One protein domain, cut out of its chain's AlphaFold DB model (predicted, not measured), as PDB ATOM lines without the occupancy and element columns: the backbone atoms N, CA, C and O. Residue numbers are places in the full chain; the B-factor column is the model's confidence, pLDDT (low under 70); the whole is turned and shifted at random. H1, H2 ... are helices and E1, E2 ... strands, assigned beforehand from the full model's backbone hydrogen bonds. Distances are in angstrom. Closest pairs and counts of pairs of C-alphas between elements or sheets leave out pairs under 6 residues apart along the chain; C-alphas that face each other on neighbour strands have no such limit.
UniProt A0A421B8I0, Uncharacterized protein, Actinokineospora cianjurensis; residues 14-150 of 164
ATOM      1  N   ALA A  14      31.975 -26.629 -37.426       93.38
ATOM      2  CA  ALA A  14      32.636 -26.034 -38.575       93.38
ATOM      3  C   ALA A  14      33.283 -27.140 -39.405       93.38
ATOM      4  O   ALA A  14      33.808 -28.100 -38.843       93.38
ATOM      5  N   ALA A  15      33.240 -27.008 -40.726       93.56
ATOM      6  CA  ALA A  15      33.757 -27.998 -41.651       93.56
ATOM      7  C   ALA A  15      34.458 -27.347 -42.846       93.56
ATOM      8  O   ALA A  15      34.064 -26.286 -43.331       93.56
ATOM      9  N   VAL A  16      35.503 -28.011 -43.331       94.12
ATOM     10  CA  VAL A  16      36.179 -27.668 -44.584       94.12
ATOM     11  C   VAL A  16      36.646 -28.948 -45.258       94.12
ATOM     12  O   VAL A  16      37.223 -29.816 -44.603       94.12
ATOM     13  N   GLY A  17      36.414 -29.070 -46.562       90.56
ATOM     14  CA  GLY A  17      36.943 -30.180 -47.349       90.56
ATOM     15  C   GLY A  17      37.858 -29.726 -48.477       90.56
ATOM     16  O   GLY A  17      37.971 -28.532 -48.751       90.56
ATOM     17  N   SER A  18      38.511 -30.690 -49.127       90.31
ATOM     18  CA  SER A  18      39.344 -30.462 -50.318       90.31
ATOM     19  C   SER A  18      38.560 -29.858 -51.490       90.31
ATOM     20  O   SER A  18      39.141 -29.141 -52.299       90.31
ATOM     21  N   CYS A  19      37.246 -30.095 -51.546       91.69
ATOM     22  CA  CYS A  19      36.296 -29.421 -52.425       91.69
ATOM     23  C   CYS A  19      35.178 -28.805 -51.567       91.69
ATOM     24  O   CYS A  19      34.495 -29.523 -50.834       91.69
ATOM     25  N   ALA A  20      35.005 -27.479 -51.618       88.56
ATOM     26  CA  ALA A  20      34.078 -26.778 -50.725       88.56
ATOM     27  C   ALA A  20      32.592 -27.122 -50.973       88.56
ATOM     28  O   ALA A  20      31.920 -27.446 -49.994       88.56
ATOM     29  N   PRO A  21      32.080 -27.145 -52.223       90.56
ATOM     30  CA  PRO A  21      30.687 -27.524 -52.483       90.56
ATOM     31  C   PRO A  21      30.352 -28.958 -52.054       90.56
ATOM     32  O   PRO A  21      29.289 -29.209 -51.490       90.56
ATOM     33  N   ASP A  22      31.268 -29.901 -52.281       91.69
ATOM     34  CA  ASP A  22      31.052 -31.303 -51.912       91.69
ATOM     35  C   ASP A  22      31.089 -31.498 -50.393       91.69
ATOM     36  O   ASP A  22      30.251 -32.208 -49.836       91.69
ATOM     37  N   ALA A  23      32.015 -30.820 -49.710       91.75
ATOM     38  CA  ALA A  23      32.067 -30.800 -48.252       91.75
ATOM     39  C   ALA A  23      30.784 -30.225 -47.649       91.75
ATOM     40  O   ALA A  23      30.258 -30.774 -46.682       91.75
ATOM     41  N   GLU A  24      30.267 -29.143 -48.231       93.00
ATOM     42  CA  GLU A  24      29.019 -28.541 -47.787       93.00
ATOM     43  C   GLU A  24      27.839 -29.491 -47.957       93.00
ATOM     44  O   GLU A  24      27.065 -29.681 -47.017       93.00
ATOM     45  N   LYS A  25      27.753 -30.168 -49.102       93.19
ATOM     46  CA  LYS A  25      26.716 -31.167 -49.351       93.19
ATOM     47  C   LYS A  25      26.779 -32.319 -48.343       93.19
ATOM     48  O   LYS A  25      25.780 -32.604 -47.697       93.19
ATOM     49  N   VAL A  26      27.947 -32.939 -48.157       93.38
ATOM     50  CA  VAL A  26      28.118 -34.058 -47.209       93.38
ATOM     51  C   VAL A  26      27.719 -33.648 -45.791       93.38
ATOM     52  O   VAL A  26      26.993 -34.368 -45.110       93.38
ATOM     53  N   VAL A  27      28.161 -32.475 -45.335       93.31
ATOM     54  CA  VAL A  27      27.908 -32.016 -43.964       93.31
ATOM     55  C   VAL A  27      26.442 -31.639 -43.753       93.31
ATOM     56  O   VAL A  27      25.883 -31.962 -42.707       93.31
ATOM     57  N   THR A  28      25.808 -30.971 -44.719       93.56
ATOM     58  CA  THR A  28      24.385 -30.603 -44.627       93.56
ATOM     59  C   THR A  28      23.487 -31.840 -44.653       93.56
ATOM     60  O   THR A  28      22.654 -31.986 -43.763       93.56
ATOM     61  N   THR A  29      23.734 -32.795 -45.557       94.06
ATOM     62  CA  THR A  29      23.018 -34.082 -45.574       94.06
ATOM     63  C   THR A  29      23.221 -34.863 -44.274       94.06
ATOM     64  O   THR A  29      22.262 -35.383 -43.712       94.06
ATOM     65  N   ALA A  30      24.437 -34.884 -43.720       92.56
ATOM     66  CA  ALA A  30      24.696 -35.553 -42.447       92.56
ATOM     67  C   ALA A  30      23.950 -34.917 -41.256       92.56
ATOM     68  O   ALA A  30      23.531 -35.631 -40.342       92.56
ATOM     69  N   VAL A  31      23.770 -33.590 -41.247       91.62
ATOM     70  CA  VAL A  31      22.945 -32.893 -40.245       91.62
ATOM     71  C   VAL A  31      21.486 -33.346 -40.334       91.62
ATOM     72  O   VAL A  31      20.900 -33.690 -39.302       91.62
ATOM     73  N   ASP A  32      20.937 -33.406 -41.547       91.19
ATOM     74  CA  ASP A  32      19.551 -33.820 -41.789       91.19
ATOM     75  C   ASP A  32      19.330 -35.286 -41.392       91.19
ATOM     76  O   ASP A  32      18.415 -35.595 -40.626       91.19
ATOM     77  N   THR A  33      20.226 -36.188 -41.809       89.31
ATOM     78  CA  THR A  33      20.206 -37.617 -41.446       89.31
ATOM     79  C   THR A  33      20.319 -37.830 -39.933       89.31
ATOM     80  O   THR A  33      19.685 -38.724 -39.368       89.31
ATOM     81  N   ALA A  34      21.085 -36.987 -39.237       87.00
ATOM     82  CA  ALA A  34      21.188 -37.024 -37.782       87.00
ATOM     83  C   ALA A  34      19.946 -36.464 -37.060       87.00
ATOM     84  O   ALA A  34      19.864 -36.560 -35.829       87.00
ATOM     85  N   GLY A  35      18.980 -35.895 -37.792       86.06
ATOM     86  CA  GLY A  35      17.788 -35.250 -37.245       86.06
ATOM     87  C   GLY A  35      18.118 -34.007 -36.420       86.06
ATOM     88  O   GLY A  35      17.443 -33.728 -35.426       86.06
ATOM     89  N   LEU A  36      19.202 -33.311 -36.773       86.69
ATOM     90  CA  LEU A  36      19.643 -32.088 -36.112       86.69
ATOM     91  C   LEU A  36      19.149 -30.871 -36.885       86.69
ATOM     92  O   LEU A  36      19.085 -30.873 -38.106       86.69
ATOM     93  N   THR A  37      18.842 -29.790 -36.172       86.75
ATOM     94  CA  THR A  37      18.584 -28.496 -36.809       86.75
ATOM     95  C   THR A  37      19.830 -27.642 -36.695       86.75
ATOM     96  O   THR A  37      20.443 -27.573 -35.632       86.75
ATOM     97  N   VAL A  38      20.205 -26.961 -37.771       88.62
ATOM     98  CA  VAL A  38      21.394 -26.110 -37.801       88.62
ATOM     99  C   VAL A  38      21.037 -24.705 -38.258       88.62
ATOM    100  O   VAL A  38      20.266 -24.503 -39.193       88.62
ATOM    101  N   ARG A  39      21.629 -23.711 -37.603       91.19
ATOM    102  CA  ARG A  39      21.665 -22.336 -38.089       91.19
ATOM    103  C   ARG A  39      23.040 -22.077 -38.683       91.19
ATOM    104  O   ARG A  39      23.990 -21.820 -37.939       91.19
ATOM    105  N   TRP A  40      23.141 -22.177 -40.004       90.50
ATOM    106  CA  TRP A  40      24.372 -21.884 -40.733       90.50
ATOM    107  C   TRP A  40      24.730 -20.399 -40.647       90.50
ATOM    108  O   TRP A  40      23.862 -19.524 -40.640       90.50
ATOM    109  N   GLN A  41      26.025 -20.130 -40.555       88.75
ATOM    110  CA  GLN A  41      26.610 -18.803 -40.637       88.75
ATOM    111  C   GLN A  41      27.019 -18.526 -42.086       88.75
ATOM    112  O   GLN A  41      27.499 -19.436 -42.764       88.75
ATOM    113  N   PRO A  42      26.883 -17.281 -42.564       84.44
ATOM    114  CA  PRO A  42      27.362 -16.916 -43.885       84.44
ATOM    115  C   PRO A  42      28.898 -16.958 -43.954       84.44
ATOM    116  O   PRO A  42      29.597 -16.696 -42.965       84.44
ATOM    117  N   GLY A  43      29.397 -17.234 -45.159       82.06
ATOM    118  CA  GLY A  43      30.816 -17.189 -45.511       82.06
ATOM    119  C   GLY A  43      31.596 -18.480 -45.219       82.06
ATOM    120  O   GLY A  43      31.204 -19.271 -44.358       82.06
ATOM    121  N   PRO A  44      32.717 -18.703 -45.931       79.56
ATOM    122  CA  PRO A  44      33.592 -19.842 -45.685       79.56
ATOM    123  C   PRO A  44      34.424 -19.649 -44.399       79.56
ATOM    124  O   PRO A  44      34.788 -18.517 -44.069       79.56
ATOM    125  N   PRO A  45      34.797 -20.732 -43.691       86.44
ATOM    126  CA  PRO A  45      34.389 -22.123 -43.916       86.44
ATOM    127  C   PRO A  45      32.950 -22.394 -43.439       86.44
ATOM    128  O   PRO A  45      32.427 -21.671 -42.581       86.44
ATOM    129  N   LEU A  46      32.333 -23.467 -43.957       91.00
ATOM    130  CA  LEU A  46      30.989 -23.885 -43.547       91.00
ATOM    131  C   LEU A  46      30.951 -24.032 -42.028       91.00
ATOM    132  O   LEU A  46      31.759 -24.744 -41.435       91.00
ATOM    133  N   SER A  47      30.032 -23.330 -41.381       92.56
ATOM    134  CA  SER A  47      29.964 -23.302 -39.924       92.56
ATOM    135  C   SER A  47      28.587 -22.901 -39.452       92.56
ATOM    136  O   SER A  47      27.911 -22.095 -40.082       92.56
ATOM    137  N   GLY A  48      28.150 -23.474 -38.341       89.75
ATOM    138  CA  GLY A  48      26.796 -23.284 -37.865       89.75
ATOM    139  C   GLY A  48      26.615 -23.715 -36.426       89.75
ATOM    140  O   GLY A  48      27.477 -24.348 -35.811       89.75
ATOM    141  N   THR A  49      25.462 -23.352 -35.889       89.62
ATOM    142  CA  THR A  49      25.053 -23.723 -34.541       89.62
ATOM    143  C   THR A  49      23.972 -24.785 -34.610       89.62
ATOM    144  O   THR A  49      22.923 -24.561 -35.209       89.62
ATOM    145  N   LEU A  50      24.226 -25.926 -33.985       85.44
ATOM    146  CA  LEU A  50      23.325 -27.061 -33.893       85.44
ATOM    147  C   LEU A  50      22.361 -26.867 -32.717       85.44
ATOM    148  O   LEU A  50      22.771 -26.621 -31.580       85.44
ATOM    149  N   ALA A  51      21.072 -27.015 -32.991       79.25
ATOM    150  CA  ALA A  51      20.039 -27.223 -31.996       79.25
ATOM    151  C   ALA A  51      19.776 -28.732 -31.905       79.25
ATOM    152  O   ALA A  51      19.315 -29.358 -32.862       79.25
ATOM    153  N   ALA A  52      20.113 -29.327 -30.760       61.34
ATOM    154  CA  ALA A  52      19.845 -30.735 -30.510       61.34
ATOM    155  C   ALA A  52      18.410 -30.910 -29.995       61.34
ATOM    156  O   ALA A  52      18.048 -30.386 -28.942       61.34
ATOM    157  N   SER A  53      17.608 -31.698 -30.704       54.28
ATOM    158  CA  SER A  53      16.368 -32.290 -30.201       54.28
ATOM    159  C   SER A  53      16.726 -33.469 -29.279       54.28
ATOM    160  O   SER A  53      16.640 -34.634 -29.656       54.28
ATOM    161  N   GLY A  54      17.240 -33.176 -28.078       61.28
ATOM    162  CA  GLY A  54      17.611 -34.187 -27.076       61.28
ATOM    163  C   GLY A  54      19.035 -34.047 -26.518       61.28
ATOM    164  O   GLY A  54      19.677 -33.010 -26.701       61.28
ATOM    165  N   PRO A  55      19.549 -35.071 -25.806       65.94
ATOM    166  CA  PRO A  55      20.865 -35.009 -25.177       65.94
ATOM    167  C   PRO A  55      21.975 -34.779 -26.208       65.94
ATOM    168  O   PRO A  55      22.132 -35.562 -27.146       65.94
ATOM    169  N   VAL A  56      22.796 -33.747 -25.984       71.38
ATOM    170  CA  VAL A  56      23.950 -33.384 -26.832       71.38
ATOM    171  C   VAL A  56      24.818 -34.594 -27.220       71.38
ATOM    172  O   VAL A  56      25.151 -34.707 -28.401       71.38
ATOM    173  N   PRO A  57      25.129 -35.552 -26.316       71.69
ATOM    174  CA  PRO A  57      25.897 -36.742 -26.682       71.69
ATOM    175  C   PRO A  57      25.298 -37.580 -27.812       71.69
ATOM    176  O   PRO A  57      26.017 -37.974 -28.726       71.69
ATOM    177  N   GLY A  58      23.983 -37.815 -27.781       74.50
ATOM    178  CA  GLY A  58      23.297 -38.600 -28.807       74.50
ATOM    179  C   GLY A  58      23.166 -37.855 -30.137       74.50
ATOM    180  O   GLY A  58      23.102 -38.480 -31.191       74.50
ATOM    181  N   GLY A  59      23.145 -36.519 -30.111       80.12
ATOM    182  CA  GLY A  59      23.203 -35.700 -31.324       80.12
ATOM    183  C   GLY A  59      24.567 -35.772 -32.012       80.12
ATOM    184  O   GLY A  59      24.631 -35.991 -33.217       80.12
ATOM    185  N   VAL A  60      25.654 -35.651 -31.243       81.75
ATOM    186  CA  VAL A  60      27.030 -35.717 -31.765       81.75
ATOM    187  C   VAL A  60      27.340 -37.088 -32.369       81.75
ATOM    188  O   VAL A  60      27.864 -37.135 -33.477       81.75
ATOM    189  N   ASP A  61      26.998 -38.193 -31.694       80.81
ATOM    190  CA  ASP A  61      27.256 -39.540 -32.235       80.81
ATOM    191  C   ASP A  61      26.503 -39.776 -33.553       80.81
ATOM    192  O   ASP A  61      27.103 -40.202 -34.540       80.81
ATOM    193  N   ARG A  62      25.209 -39.423 -33.605       84.94
ATOM    194  CA  ARG A  62      24.406 -39.534 -34.834       84.94
ATOM    195  C   ARG A  62      24.987 -38.700 -35.971       84.94
ATOM    196  O   ARG A  62      25.092 -39.203 -37.083       84.94
ATOM    197  N   PHE A  63      25.406 -37.469 -35.685       88.19
ATOM    198  CA  PHE A  63      26.036 -36.599 -36.676       88.19
ATOM    199  C   PHE A  63      27.342 -37.180 -37.215       88.19
ATOM    200  O   PHE A  63      27.507 -37.281 -38.424       88.19
ATOM    201  N   LEU A  64      28.258 -37.608 -36.343       86.62
ATOM    202  CA  LEU A  64      29.552 -38.136 -36.783       86.62
ATOM    203  C   LEU A  64      29.412 -39.438 -37.580       86.62
ATOM    204  O   LEU A  64      30.136 -39.623 -38.554       86.62
ATOM    205  N   ARG A  65      28.459 -40.307 -37.219       84.00
ATOM    206  CA  ARG A  65      28.125 -41.490 -38.027       84.00
ATOM    207  C   ARG A  65      27.552 -41.117 -39.387       84.00
ATOM    208  O   ARG A  65      27.941 -41.719 -40.378       84.00
ATOM    209  N   ALA A  66      26.637 -40.150 -39.430       89.50
ATOM    210  CA  ALA A  66      26.058 -39.697 -40.686       89.50
ATOM    211  C   ALA A  66      27.142 -39.111 -41.601       89.50
ATOM    212  O   ALA A  66      27.208 -39.480 -42.763       89.50
ATOM    213  N   VAL A  67      28.060 -38.295 -41.068       91.12
ATOM    214  CA  VAL A  67      29.206 -37.778 -41.836       91.12
ATOM    215  C   VAL A  67      30.058 -38.910 -42.402       91.12
ATOM    216  O   VAL A  67      30.424 -38.851 -43.569       91.12
ATOM    217  N   ASP A  68      30.394 -39.915 -41.592       85.56
ATOM    218  CA  ASP A  68      31.224 -41.044 -42.027       85.56
ATOM    219  C   ASP A  68      30.567 -41.821 -43.180       85.56
ATOM    220  O   ASP A  68      31.207 -42.080 -44.198       85.56
ATOM    221  N   VAL A  69      29.264 -42.101 -43.068       86.75
ATOM    222  CA  VAL A  69      28.477 -42.783 -44.106       86.75
ATOM    223  C   VAL A  69      28.378 -41.945 -45.382       86.75
ATOM    224  O   VAL A  69      28.709 -42.439 -46.456       86.75
ATOM    225  N   GLU A  70      27.977 -40.677 -45.280       91.50
ATOM    226  CA  GLU A  70      27.822 -39.787 -46.441       91.50
ATOM    227  C   GLU A  70      29.157 -39.547 -47.157       91.50
ATOM    228  O   GLU A  70      29.227 -39.481 -48.385       91.50
ATOM    229  N   LEU A  71      30.250 -39.446 -46.399       89.31
ATOM    230  CA  LEU A  71      31.584 -39.290 -46.960       89.31
ATOM    231  C   LEU A  71      32.077 -40.572 -47.642       89.31
ATOM    232  O   LEU A  71      32.723 -40.491 -48.689       89.31
ATOM    233  N   ALA A  72      31.803 -41.745 -47.064       86.12
ATOM    234  CA  ALA A  72      32.114 -43.027 -47.689       86.12
ATOM    235  C   ALA A  72      31.339 -43.197 -49.004       86.12
ATOM    236  O   ALA A  72      31.938 -43.522 -50.028       86.12
ATOM    237  N   GLU A  73      30.044 -42.885 -48.993       89.81
ATOM    238  CA  GLU A  73      29.175 -42.956 -50.168       89.81
ATOM    239  C   GLU A  73      29.612 -41.979 -51.268       89.81
ATOM    240  O   GLU A  73      29.695 -42.348 -52.443       89.81
ATOM    241  N   HIS A  74      29.977 -40.747 -50.893       91.06
ATOM    242  CA  HIS A  74      30.555 -39.780 -51.822       91.06
ATOM    243  C   HIS A  74      31.827 -40.334 -52.473       91.06
ATOM    244  O   HIS A  74      31.944 -40.348 -53.697       91.06
ATOM    245  N   ASN A  75      32.769 -40.824 -51.666       89.44
ATOM    246  CA  ASN A  75      34.065 -41.309 -52.143       89.44
ATOM    247  C   ASN A  75      33.979 -42.606 -52.959       89.44
ATOM    248  O   ASN A  75      34.890 -42.881 -53.736       89.44
ATOM    249  N   ALA A  76      32.906 -43.386 -52.816       88.19
ATOM    250  CA  ALA A  76      32.663 -44.564 -53.644       88.19
ATOM    251  C   ALA A  76      32.283 -44.199 -55.092       88.19
ATOM    252  O   ALA A  76      32.556 -44.963 -56.015       88.19
ATOM    253  N   HIS A  77      31.682 -43.022 -55.301       87.75
ATOM    254  CA  HIS A  77      31.085 -42.628 -56.583       87.75
ATOM    255  C   HIS A  77      31.701 -41.370 -57.212       87.75
ATOM    256  O   HIS A  77      31.343 -40.994 -58.332       87.75
ATOM    257  N   ARG A  78      32.583 -40.668 -56.495       88.19
ATOM    258  CA  ARG A  78      33.154 -39.371 -56.886       88.19
ATOM    259  C   ARG A  78      34.647 -39.296 -56.577       88.19
ATOM    260  O   ARG A  78      35.253 -40.223 -56.050       88.19
ATOM    261  N   SER A  79      35.248 -38.163 -56.937       87.38
ATOM    262  CA  SER A  79      36.616 -37.833 -56.549       87.38
ATOM    263  C   SER A  79      36.769 -37.837 -55.035       87.38
ATOM    264  O   SER A  79      35.888 -37.378 -54.311       87.38
ATOM    265  N   ARG A  80      37.934 -38.284 -54.571       88.62
ATOM    266  CA  ARG A  80      38.229 -38.397 -53.150       88.62
ATOM    267  C   ARG A  80      38.143 -37.044 -52.430       88.62
ATOM    268  O   ARG A  80      38.985 -36.166 -52.616       88.62
ATOM    269  N   LEU A  81      37.159 -36.917 -51.548       90.25
ATOM    270  CA  LEU A  81      36.950 -35.800 -50.644       90.25
ATOM    271  C   LEU A  81      37.659 -36.070 -49.311       90.25
ATOM    272  O   LEU A  81      37.399 -37.073 -48.643       90.25
ATOM    273  N   ARG A  82      38.554 -35.159 -48.915       90.88
ATOM    274  CA  ARG A  82      39.148 -35.115 -47.568       90.88
ATOM    275  C   ARG A  82      38.457 -34.014 -46.777       90.88
ATOM    276  O   ARG A  82      38.445 -32.871 -47.225       90.88
ATOM    277  N   LEU A  83      37.898 -34.352 -45.624       91.12
ATOM    278  CA  LEU A  83      37.049 -33.504 -44.800       91.12
ATOM    279  C   LEU A  83      37.672 -33.301 -43.416       91.12
ATOM    280  O   LEU A  83      38.138 -34.239 -42.771       91.12
ATOM    281  N   ARG A  84      37.652 -32.058 -42.941       92.50
ATOM    282  CA  ARG A  84      38.016 -31.676 -41.574       92.50
ATOM    283  C   ARG A  84      36.796 -31.085 -40.895       92.50
ATOM    284  O   ARG A  84      36.119 -30.249 -41.493       92.50
ATOM    285  N   ILE A  85      36.537 -31.493 -39.657       91.69
ATOM    286  CA  ILE A  85      35.408 -31.014 -38.856       91.69
ATOM    287  C   ILE A  85      35.894 -30.609 -37.467       91.69
ATOM    288  O   ILE A  85      36.678 -31.319 -36.843       91.69
ATOM    289  N   ALA A  86      35.378 -29.495 -36.957       90.81
ATOM    290  CA  ALA A  86      35.504 -29.091 -35.566       90.81
ATOM    291  C   ALA A  86      34.121 -29.030 -34.905       90.81
ATOM    292  O   ALA A  86      33.180 -28.466 -35.465       90.81
ATOM    293  N   LEU A  87      34.017 -29.587 -33.697       88.94
ATOM    294  CA  LEU A  87      32.846 -29.524 -32.828       88.94
ATOM    295  C   LEU A  87      33.226 -28.900 -31.485       88.94
ATOM    296  O   LEU A  87      34.180 -29.329 -30.824       88.94
ATOM    297  N   HIS A  88      32.454 -27.908 -31.054       86.19
ATOM    298  CA  HIS A  88      32.687 -27.209 -29.795       86.19
ATOM    299  C   HIS A  88      31.383 -26.695 -29.194       86.19
ATOM    300  O   HIS A  88      30.479 -26.295 -29.919       86.19
ATOM    301  N   PHE A  89      31.279 -26.735 -27.870       82.81
ATOM    302  CA  PHE A  89      30.132 -26.207 -27.141       82.81
ATOM    303  C   PHE A  89      30.468 -24.794 -26.658       82.81
ATOM    304  O   PHE A  89      31.298 -24.635 -25.767       82.81
ATOM    305  N   GLY A  90      29.872 -23.785 -27.291       83.12
ATOM    306  CA  GLY A  90      30.260 -22.384 -27.145       83.12
ATOM    307  C   GLY A  90      29.746 -21.555 -28.317       83.12
ATOM    308  O   GLY A  90      28.548 -21.586 -28.608       83.12
ATOM    309  N   ASP A  91      30.649 -20.838 -28.988       82.44
ATOM    310  CA  ASP A  91      30.327 -19.934 -30.091       82.44
ATOM    311  C   ASP A  91      30.919 -20.384 -31.453       82.44
ATOM    312  O   ASP A  91      31.934 -21.092 -31.506       82.44
ATOM    313  N   PRO A  92      30.320 -19.962 -32.589       83.62
ATOM    314  CA  PRO A  92      30.806 -20.324 -33.920       83.62
ATOM    315  C   PRO A  92      32.213 -19.813 -34.264       83.62
ATOM    316  O   PRO A  92      32.905 -20.457 -35.056       83.62
ATOM    317  N   ALA A  93      32.646 -18.673 -33.714       86.06
ATOM    318  CA  ALA A  93      33.956 -18.101 -34.021       86.06
ATOM    319  C   ALA A  93      35.075 -18.956 -33.413       86.06
ATOM    320  O   ALA A  93      36.040 -19.290 -34.104       86.06
ATOM    321  N   THR A  94      34.895 -19.418 -32.174       85.69
ATOM    322  CA  THR A  94      35.791 -20.382 -31.531       85.69
ATOM    323  C   THR A  94      35.848 -21.692 -32.317       85.69
ATOM    324  O   THR A  94      36.935 -22.211 -32.571       85.69
ATOM    325  N   THR A  95      34.714 -22.215 -32.792       88.81
ATOM    326  CA  THR A  95      34.699 -23.443 -33.608       88.81
ATOM    327  C   THR A  95      35.442 -23.279 -34.936       88.81
ATOM    328  O   THR A  95      36.165 -24.188 -35.345       88.81
ATOM    329  N   ARG A  96      35.340 -22.115 -35.593       89.25
ATOM    330  CA  ARG A  96      36.142 -21.795 -36.789       89.25
ATOM    331  C   ARG A  96      37.637 -21.734 -36.475       89.25
ATOM    332  O   ARG A  96      38.433 -22.285 -37.230       89.25
ATOM    333  N   ALA A  97      38.019 -21.119 -35.357       87.56
ATOM    334  CA  ALA A  97      39.414 -21.081 -34.922       87.56
ATOM    335  C   ALA A  97      39.965 -22.492 -34.644       87.56
ATOM    336  O   ALA A  97      41.104 -22.793 -34.990       87.56
ATOM    337  N   LEU A  98      39.144 -23.385 -34.079       87.12
ATOM    338  CA  LEU A  98      39.502 -24.793 -33.887       87.12
ATOM    339  C   LEU A  98      39.683 -25.543 -35.210       87.12
ATOM    340  O   LEU A  98      40.594 -26.359 -35.319       87.12
ATOM    341  N   LEU A  99      38.845 -25.265 -36.213       90.19
ATOM    342  CA  LEU A  99      38.962 -25.857 -37.547       90.19
ATOM    343  C   LEU A  99      40.269 -25.460 -38.252       90.19
ATOM    344  O   LEU A  99      40.816 -26.244 -39.024       90.19
ATOM    345  N   ALA A 100      40.770 -24.254 -37.976       87.50
ATOM    346  CA  ALA A 100      42.008 -23.729 -38.545       87.50
ATOM    347  C   ALA A 100      43.285 -24.290 -37.889       87.50
ATOM    348  O   ALA A 100      44.385 -23.942 -38.314       87.50
ATOM    349  N   LEU A 101      43.171 -25.141 -36.862       85.94
ATOM    350  CA  LEU A 101      44.339 -25.723 -36.205       85.94
ATOM    351  C   LEU A 101      45.125 -26.632 -37.170       85.94
ATOM    352  O   LEU A 101      44.516 -27.525 -37.771       85.94
ATOM    353  N   PRO A 102      46.465 -26.484 -37.254       82.38
ATOM    354  CA  PRO A 102      47.314 -27.320 -38.109       82.38
ATOM    355  C   PRO A 102      47.110 -28.815 -37.871       82.38
ATOM    356  O   PRO A 102      46.994 -29.575 -38.821       82.38
ATOM    357  N   ALA A 103      46.882 -29.207 -36.616       78.44
ATOM    358  CA  ALA A 103      46.696 -30.598 -36.232       78.44
ATOM    359  C   ALA A 103      45.568 -31.338 -36.966       78.44
ATOM    360  O   ALA A 103      45.619 -32.556 -37.049       78.44
ATOM    361  N   LEU A 104      44.542 -30.649 -37.485       79.62
ATOM    362  CA  LEU A 104      43.520 -31.285 -38.327       79.62
ATOM    363  C   LEU A 104      44.025 -31.578 -39.747       79.62
ATOM    364  O   LEU A 104      43.571 -32.539 -40.361       79.62
ATOM    365  N   ALA A 105      44.905 -30.731 -40.283       81.00
ATOM    366  CA  ALA A 105      45.579 -30.977 -41.556       81.00
ATOM    367  C   ALA A 105      46.647 -32.065 -41.385       81.00
ATOM    368  O   ALA A 105      46.579 -33.076 -42.080       81.00
ATOM    369  N   ASP A 106      47.511 -31.920 -40.376       81.31
ATOM    370  CA  ASP A 106      48.574 -32.876 -40.048       81.31
ATOM    371  C   ASP A 106      48.003 -34.286 -39.835       81.31
ATOM    372  O   ASP A 106      48.532 -35.258 -40.359       81.31
ATOM    373  N   ALA A 107      46.850 -34.404 -39.162       76.94
ATOM    374  CA  ALA A 107      46.138 -35.670 -38.978       76.94
ATOM    375  C   ALA A 107      45.844 -36.410 -40.278       76.94
ATOM    376  O   ALA A 107      45.965 -37.631 -40.354       76.94
ATOM    377  N   LEU A 108      45.366 -35.671 -41.277       79.50
ATOM    378  CA  LEU A 108      45.043 -36.256 -42.560       79.50
ATOM    379  C   LEU A 108      46.328 -36.566 -43.320       79.50
ATOM    380  O   LEU A 108      46.345 -37.534 -44.073       79.50
ATOM    381  N   ASP A 109      47.372 -35.752 -43.188       81.38
ATOM    382  CA  ASP A 109      48.638 -35.959 -43.895       81.38
ATOM    383  C   ASP A 109      49.424 -37.154 -43.326       81.38
ATOM    384  O   ASP A 109      49.981 -37.936 -44.093       81.38
ATOM    385  N   GLU A 110      49.366 -37.383 -42.011       73.00
ATOM    386  CA  GLU A 110      49.866 -38.598 -41.343       73.00
ATOM    387  C   GLU A 110      49.044 -39.854 -41.684       73.00
ATOM    388  O   GLU A 110      49.539 -40.983 -41.607       73.00
ATOM    389  N   ALA A 111      47.778 -39.671 -42.057       70.88
ATOM    390  CA  ALA A 111      46.857 -40.731 -42.438       70.88
ATOM    391  C   ALA A 111      46.399 -40.532 -43.891       70.88
ATOM    392  O   ALA A 111      45.239 -40.193 -44.126       70.88
ATOM    393  N   PRO A 112      47.264 -40.762 -44.895       70.81
ATOM    394  CA  PRO A 112      46.946 -40.457 -46.286       70.81
ATOM    395  C   PRO A 112      45.771 -41.267 -46.830       70.81
ATOM    396  O   PRO A 112      45.201 -40.852 -47.831       70.81
ATOM    397  N   ASP A 113      45.371 -42.367 -46.187       72.31
ATOM    398  CA  ASP A 113      44.178 -43.168 -46.514       72.31
ATOM    399  C   ASP A 113      42.903 -42.669 -45.813       72.31
ATOM    400  O   ASP A 113      41.786 -42.978 -46.227       72.31
ATOM    401  N   ALA A 114      43.045 -41.809 -44.807       76.25
ATOM    402  CA  ALA A 114      41.926 -41.174 -44.140       76.25
ATOM    403  C   ALA A 114      41.270 -40.103 -45.005       76.25
ATOM    404  O   ALA A 114      41.916 -39.324 -45.709       76.25
ATOM    405  N   THR A 115      39.951 -40.037 -44.914       84.38
ATOM    406  CA  THR A 115      39.136 -39.029 -45.594       84.38
ATOM    407  C   THR A 115      38.475 -38.072 -44.615       84.38
ATOM    408  O   THR A 115      37.989 -37.034 -45.045       84.38
ATOM    409  N   LEU A 116      38.507 -38.349 -43.310       85.06
ATOM    410  CA  LEU A 116      37.861 -37.538 -42.283       85.06
ATOM    411  C   LEU A 116      38.782 -37.331 -41.085       85.06
ATOM    412  O   LEU A 116      39.258 -38.303 -40.514       85.06
ATOM    413  N   ALA A 117      38.952 -36.079 -40.664       86.88
ATOM    414  CA  ALA A 117      39.553 -35.722 -39.384       86.88
ATOM    415  C   ALA A 117      38.584 -34.863 -38.568       86.88
ATOM    416  O   ALA A 117      38.076 -33.846 -39.045       86.88
ATOM    417  N   VAL A 118      38.331 -35.263 -37.322       86.44
ATOM    418  CA  VAL A 118      37.372 -34.590 -36.436       86.44
ATOM    419  C   VAL A 118      38.063 -34.121 -35.171       86.44
ATOM    420  O   VAL A 118      38.668 -34.925 -34.466       86.44
ATOM    421  N   LEU A 119      37.908 -32.842 -34.839       85.62
ATOM    422  CA  LEU A 119      38.313 -32.267 -33.566       85.62
ATOM    423  C   LEU A 119      37.082 -32.009 -32.699       85.62
ATOM    424  O   LEU A 119      36.211 -31.225 -33.063       85.62
ATOM    425  N   VAL A 120      37.040 -32.623 -31.518       81.06
ATOM    426  CA  VAL A 120      35.990 -32.379 -30.516       81.06
ATOM    427  C   VAL A 120      36.606 -31.717 -29.282       81.06
ATOM    428  O   VAL A 120      37.549 -32.253 -28.688       81.06
ATOM    429  N   SER A 121      36.093 -30.545 -28.902       75.56
ATOM    430  CA  SER A 121      36.478 -29.838 -27.670       75.56
ATOM    431  C   SER A 121      35.946 -30.547 -26.419       75.56
ATOM    432  O   SER A 121      34.865 -31.122 -26.433       75.56
ATOM    433  N   ASP A 122      36.684 -30.475 -25.310       65.88
ATOM    434  CA  ASP A 122      36.308 -30.970 -23.975       65.88
ATOM    435  C   ASP A 122      35.039 -30.365 -23.370       65.88
ATOM    436  O   ASP A 122      34.461 -30.969 -22.468       65.88
ATOM    437  N   GLN A 123      34.607 -29.206 -23.864       64.44
ATOM    438  CA  GLN A 123      33.315 -28.615 -23.516       64.44
ATOM    439  C   GLN A 123      32.143 -29.441 -24.072       64.44
ATOM    440  O   GLN A 123      31.010 -29.299 -23.624       64.44
ATOM    441  N   VAL A 124      32.402 -30.345 -25.024       63.06
ATOM    442  CA  VAL A 124      31.445 -31.372 -25.438       63.06
ATOM    443  C   VAL A 124      31.550 -32.550 -24.454       63.06
ATOM    444  O   VAL A 124      32.649 -33.089 -24.269       63.06
ATOM    445  N   PRO A 125      30.445 -32.981 -23.807       61.62
ATOM    446  CA  PRO A 125      30.486 -34.032 -22.793       61.62
ATOM    447  C   PRO A 125      31.222 -35.284 -23.277       61.62
ATOM    448  O   PRO A 125      30.992 -35.760 -24.382       61.62
ATOM    449  N   ARG A 126      32.069 -35.884 -22.429       57.12
ATOM    450  CA  ARG A 126      32.873 -37.076 -22.784       57.12
ATOM    451  C   ARG A 126      32.047 -38.311 -23.156       57.12
ATOM    452  O   ARG A 126      32.629 -39.285 -23.618       57.12
ATOM    453  N   THR A 127      30.745 -38.306 -22.902       56.34
ATOM    454  CA  THR A 127      29.796 -39.334 -23.348       56.34
ATOM    455  C   THR A 127      29.407 -39.171 -24.820       56.34
ATOM    456  O   THR A 127      28.934 -40.123 -25.421       56.34
ATOM    457  N   ALA A 128      29.676 -38.010 -25.424       54.34
ATOM    458  CA  ALA A 128      29.540 -37.706 -26.849       54.34
ATOM    459  C   ALA A 128      30.731 -38.227 -27.676       54.34
ATOM    460  O   ALA A 128      31.164 -37.589 -28.638       54.34
ATOM    461  N   ARG A 129      31.352 -39.328 -27.241       58.34
ATOM    462  CA  ARG A 129      32.475 -39.924 -27.968       58.34
ATOM    463  C   ARG A 129      31.945 -40.553 -29.254       58.34
ATOM    464  O   ARG A 129      30.956 -41.279 -29.164       58.34
ATOM    465  N   PRO A 130      32.618 -40.341 -30.396       56.22
ATOM    466  CA  PRO A 130      32.346 -41.145 -31.569       56.22
ATOM    467  C   PRO A 130      32.599 -42.624 -31.255       56.22
ATOM    468  O   PRO A 130      33.398 -42.978 -30.382       56.22
ATOM    469  N   THR A 131      31.879 -43.485 -31.957       54.31
ATOM    470  CA  THR A 131      31.936 -44.943 -31.854       54.31
ATOM    471  C   THR A 131      33.325 -45.570 -31.941       54.31
ATOM    472  O   THR A 131      34.266 -44.942 -32.422       54.31
ATOM    473  N   PRO A 132      33.473 -46.852 -31.541       50.31
ATOM    474  CA  PRO A 132      34.753 -47.572 -31.582       50.31
ATOM    475  C   PRO A 132      35.437 -47.656 -32.963       50.31
ATOM    476  O   PRO A 132      36.583 -48.094 -33.022       50.31
ATOM    477  N   ALA A 133      34.778 -47.239 -34.050       49.47
ATOM    478  CA  ALA A 133      35.355 -47.140 -35.395       49.47
ATOM    479  C   ALA A 133      36.292 -45.928 -35.585       49.47
ATOM    480  O   ALA A 133      37.090 -45.899 -36.523       49.47
ATOM    481  N   PHE A 134      36.219 -44.937 -34.693       51.56
ATOM    482  CA  PHE A 134      37.083 -43.768 -34.721       51.56
ATOM    483  C   PHE A 134      38.327 -44.021 -33.875       51.56
ATOM    484  O   PHE A 134      38.255 -44.267 -32.669       51.56
ATOM    485  N   HIS A 135      39.498 -43.930 -34.498       51.91
ATOM    486  CA  HIS A 135      40.758 -44.047 -33.788       51.91
ATOM    487  C   HIS A 135      41.220 -42.673 -33.315       51.91
ATOM    488  O   HIS A 135      41.261 -41.696 -34.062       51.91
ATOM    489  N   ARG A 136      41.560 -42.601 -32.028       56.03
ATOM    490  CA  ARG A 136      42.106 -41.401 -31.403       56.03
ATOM    491  C   ARG A 136      43.567 -41.239 -31.821       56.03
ATOM    492  O   ARG A 136      44.411 -41.966 -31.300       56.03
ATOM    493  N   LEU A 137      43.848 -40.287 -32.709       51.00
ATOM    494  CA  LEU A 137      45.197 -40.013 -33.214       51.00
ATOM    495  C   LEU A 137      46.079 -39.374 -32.148       51.00
ATOM    496  O   LEU A 137      47.047 -39.984 -31.707       51.00
ATOM    497  N   HIS A 138      45.724 -38.167 -31.703       52.09
ATOM    498  CA  HIS A 138      46.550 -37.362 -30.806       52.09
ATOM    499  C   HIS A 138      45.707 -36.548 -29.818       52.09
ATOM    500  O   HIS A 138      44.556 -36.179 -30.068       52.09
ATOM    501  N   ARG A 139      46.312 -36.265 -28.662       47.28
ATOM    502  CA  ARG A 139      45.824 -35.306 -27.669       47.28
ATOM    503  C   ARG A 139      46.502 -33.968 -27.983       47.28
ATOM    504  O   ARG A 139      47.625 -33.758 -27.551       47.28
ATOM    505  N   HIS A 140      45.848 -33.098 -28.758       45.19
ATOM    506  CA  HIS A 140      46.424 -31.804 -29.177       45.19
ATOM    507  C   HIS A 140      46.744 -30.896 -27.974       45.19
ATOM    508  O   HIS A 140      47.721 -30.161 -27.972       45.19
ATOM    509  N   THR A 141      45.929 -30.987 -26.919       50.66
ATOM    510  CA  THR A 141      46.160 -30.442 -25.569       50.66
ATOM    511  C   THR A 141      45.389 -31.303 -24.566       50.66
ATOM    512  O   THR A 141      44.726 -32.262 -24.965       50.66
ATOM    513  N   THR A 142      45.373 -30.965 -23.270       46.12
ATOM    514  CA  THR A 142      44.643 -31.718 -22.230       46.12
ATOM    515  C   THR A 142      43.158 -32.003 -22.524       46.12
ATOM    516  O   THR A 142      42.577 -32.881 -21.878       46.12
ATOM    517  N   SER A 143      42.593 -31.333 -23.529       46.94
ATOM    518  CA  SER A 143      41.181 -31.009 -23.671       46.94
ATOM    519  C   SER A 143      40.624 -31.122 -25.103       46.94
ATOM    520  O   SER A 143      39.516 -30.667 -25.362       46.94
ATOM    521  N   ARG A 144      41.364 -31.673 -26.076       55.84
ATOM    522  CA  ARG A 144      40.898 -31.767 -27.475       55.84
ATOM    523  C   ARG A 144      41.238 -33.124 -28.068       55.84
ATOM    524  O   ARG A 144      42.362 -33.603 -27.905       55.84
ATOM    525  N   TRP A 145      40.265 -33.729 -28.742       55.75
ATOM    526  CA  TRP A 145      40.386 -35.079 -29.286       55.75
ATOM    527  C   TRP A 145      40.296 -35.053 -30.801       55.75
ATOM    528  O   TRP A 145      39.308 -34.557 -31.338       55.75
ATOM    529  N   LEU A 146      41.322 -35.598 -31.448       60.56
ATOM    530  CA  LEU A 146      41.394 -35.793 -32.887       60.56
ATOM    531  C   LEU A 146      41.026 -37.239 -33.231       60.56
ATOM    532  O   LEU A 146      41.621 -38.178 -32.688       60.56
ATOM    533  N   TRP A 147      40.073 -37.403 -34.138       63.94
ATOM    534  CA  TRP A 147      39.552 -38.698 -34.549       63.94
ATOM    535  C   TRP A 147      39.626 -38.873 -36.055       63.94
ATOM    536  O   TRP A 147      39.264 -37.961 -36.797       63.94
ATOM    537  N   VAL A 148      40.035 -40.066 -36.479       60.38
ATOM    538  CA  VAL A 148      40.023 -40.491 -37.878       60.38
ATOM    539  C   VAL A 148      39.400 -41.892 -37.955       60.38
ATOM    540  O   VAL A 148      39.850 -42.789 -37.230       60.38
ATOM    541  N   PRO A 149      38.353 -42.106 -38.770       59.59
ATOM    542  CA  PRO A 149      37.760 -43.426 -38.946       59.59
ATOM    543  C   PRO A 149      38.741 -44.364 -39.665       59.59
ATOM    544  O   PRO A 149      39.439 -43.964 -40.595       59.59
ATOM    545  N   GLY A 150      38.837 -45.612 -39.200       53.03
ATOM    546  CA  GLY A 150      39.591 -46.680 -39.877       53.03
ATOM    547  C   GLY A 150      41.127 -46.610 -39.816       53.03
ATOM    548  O   GLY A 150      41.783 -47.594 -40.155       53.03
TER     549      GLY A 150
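What this domain is: This is residues 14 to 150 of the 164 residues of an uncharacterized protein of Actinokineospora cianjurensis (UniProt A0A421B8I0). Look for one twisted sheet of seven strands with helices over both faces, H1 and H2 on one and the shorter H3 and H4 on the other; the sheet curls round the long helix H2. These are three layers, a sheet between two layers of helices. The printed part has 137 residues, with E1 H1 E2 E3 H2 E4 H3 H4 E5 E6 E7 along the chain; the sheet order is E2 E3 E1 E4 E5 E7 E6, mixed. The class is mixed, helices and strands, and the whole is compact and rounded, with a radius of gyration of the C-alphas of 13.5 A and spans of 34 by 31 by 29 A.

How they stand to each other: Begin at E4, residues 83 to 90, parallel to E5, residues 116 to 121, with N 87 and O 119 2.8 A apart. On the other side of E4 find E1, residues 14 to 17, antiparallel, with N 16 and O 84 at 3.0 A. Next comes E3, residues 46 to 51, antiparallel to E1, with N 15 and O 46 at 2.8 A; it forms a hairpin with edge strand E2, residues 37 to 40, where N 39 and O 49 are at 2.9 A. Beyond E5 look for E7, residues 144 to 149, antiparallel, with N 118 and O 147 at 2.9 A, and its hairpin partner, edge strand E6, residues 134 to 141, with N 137 and O 146 at 3.1 A. H1, residues 20 to 33, and H2, residues 56 to 77, touch at a steep tilt of 49 degrees, opposite ways; their closest C-alphas, of Ala 30 and Ala 66, are 4.7 A apart. On the opposite face from H2, H3, residues 92 to 99, is over E4 at a height over the sheet of 6.6 A; H4, residues 102 to 110, on the same face as H3, is over E7 and only just over E5, with 3 C-alphas on E5, at 7.8 A. E1, H1, E2 and E3, H2, E4 are split strand-helix-strand units, each with another strand between its two, and right-handed crossovers; E4, H3 H4, E5 is a strand-helix-strand unit, joining parallel neighbours, with a left-handed crossover. Every O i to N i+4 pair is within hydrogen-bond range in H1 and H3, against 17 of 18 in H2 and 4 of 5 in H4.

Where its parts are: Find C-alpha 14 at (32.636, -26.034, -38.575), where E1 begins. H2 runs 32.0 A from C-alpha 56 at (23.950, -33.384, -26.832), E4 21.9 A, H1 19.9 A. E6, 18.5 A, bends by 56 degrees at residue 137; E7 ends at C-alpha 149, (37.760, -43.426, -38.946).

The domain as a whole: The C-alphas farthest apart, of His 77 and Thr 142, are 38.5 A apart. The printed part has no cut; the link from E5 to E6, 12 residues, is long, and the others are tight. Mean pLDDT of the printed part is 78.9; look for values under 70 at residues 52 to 55 and 122 to 150.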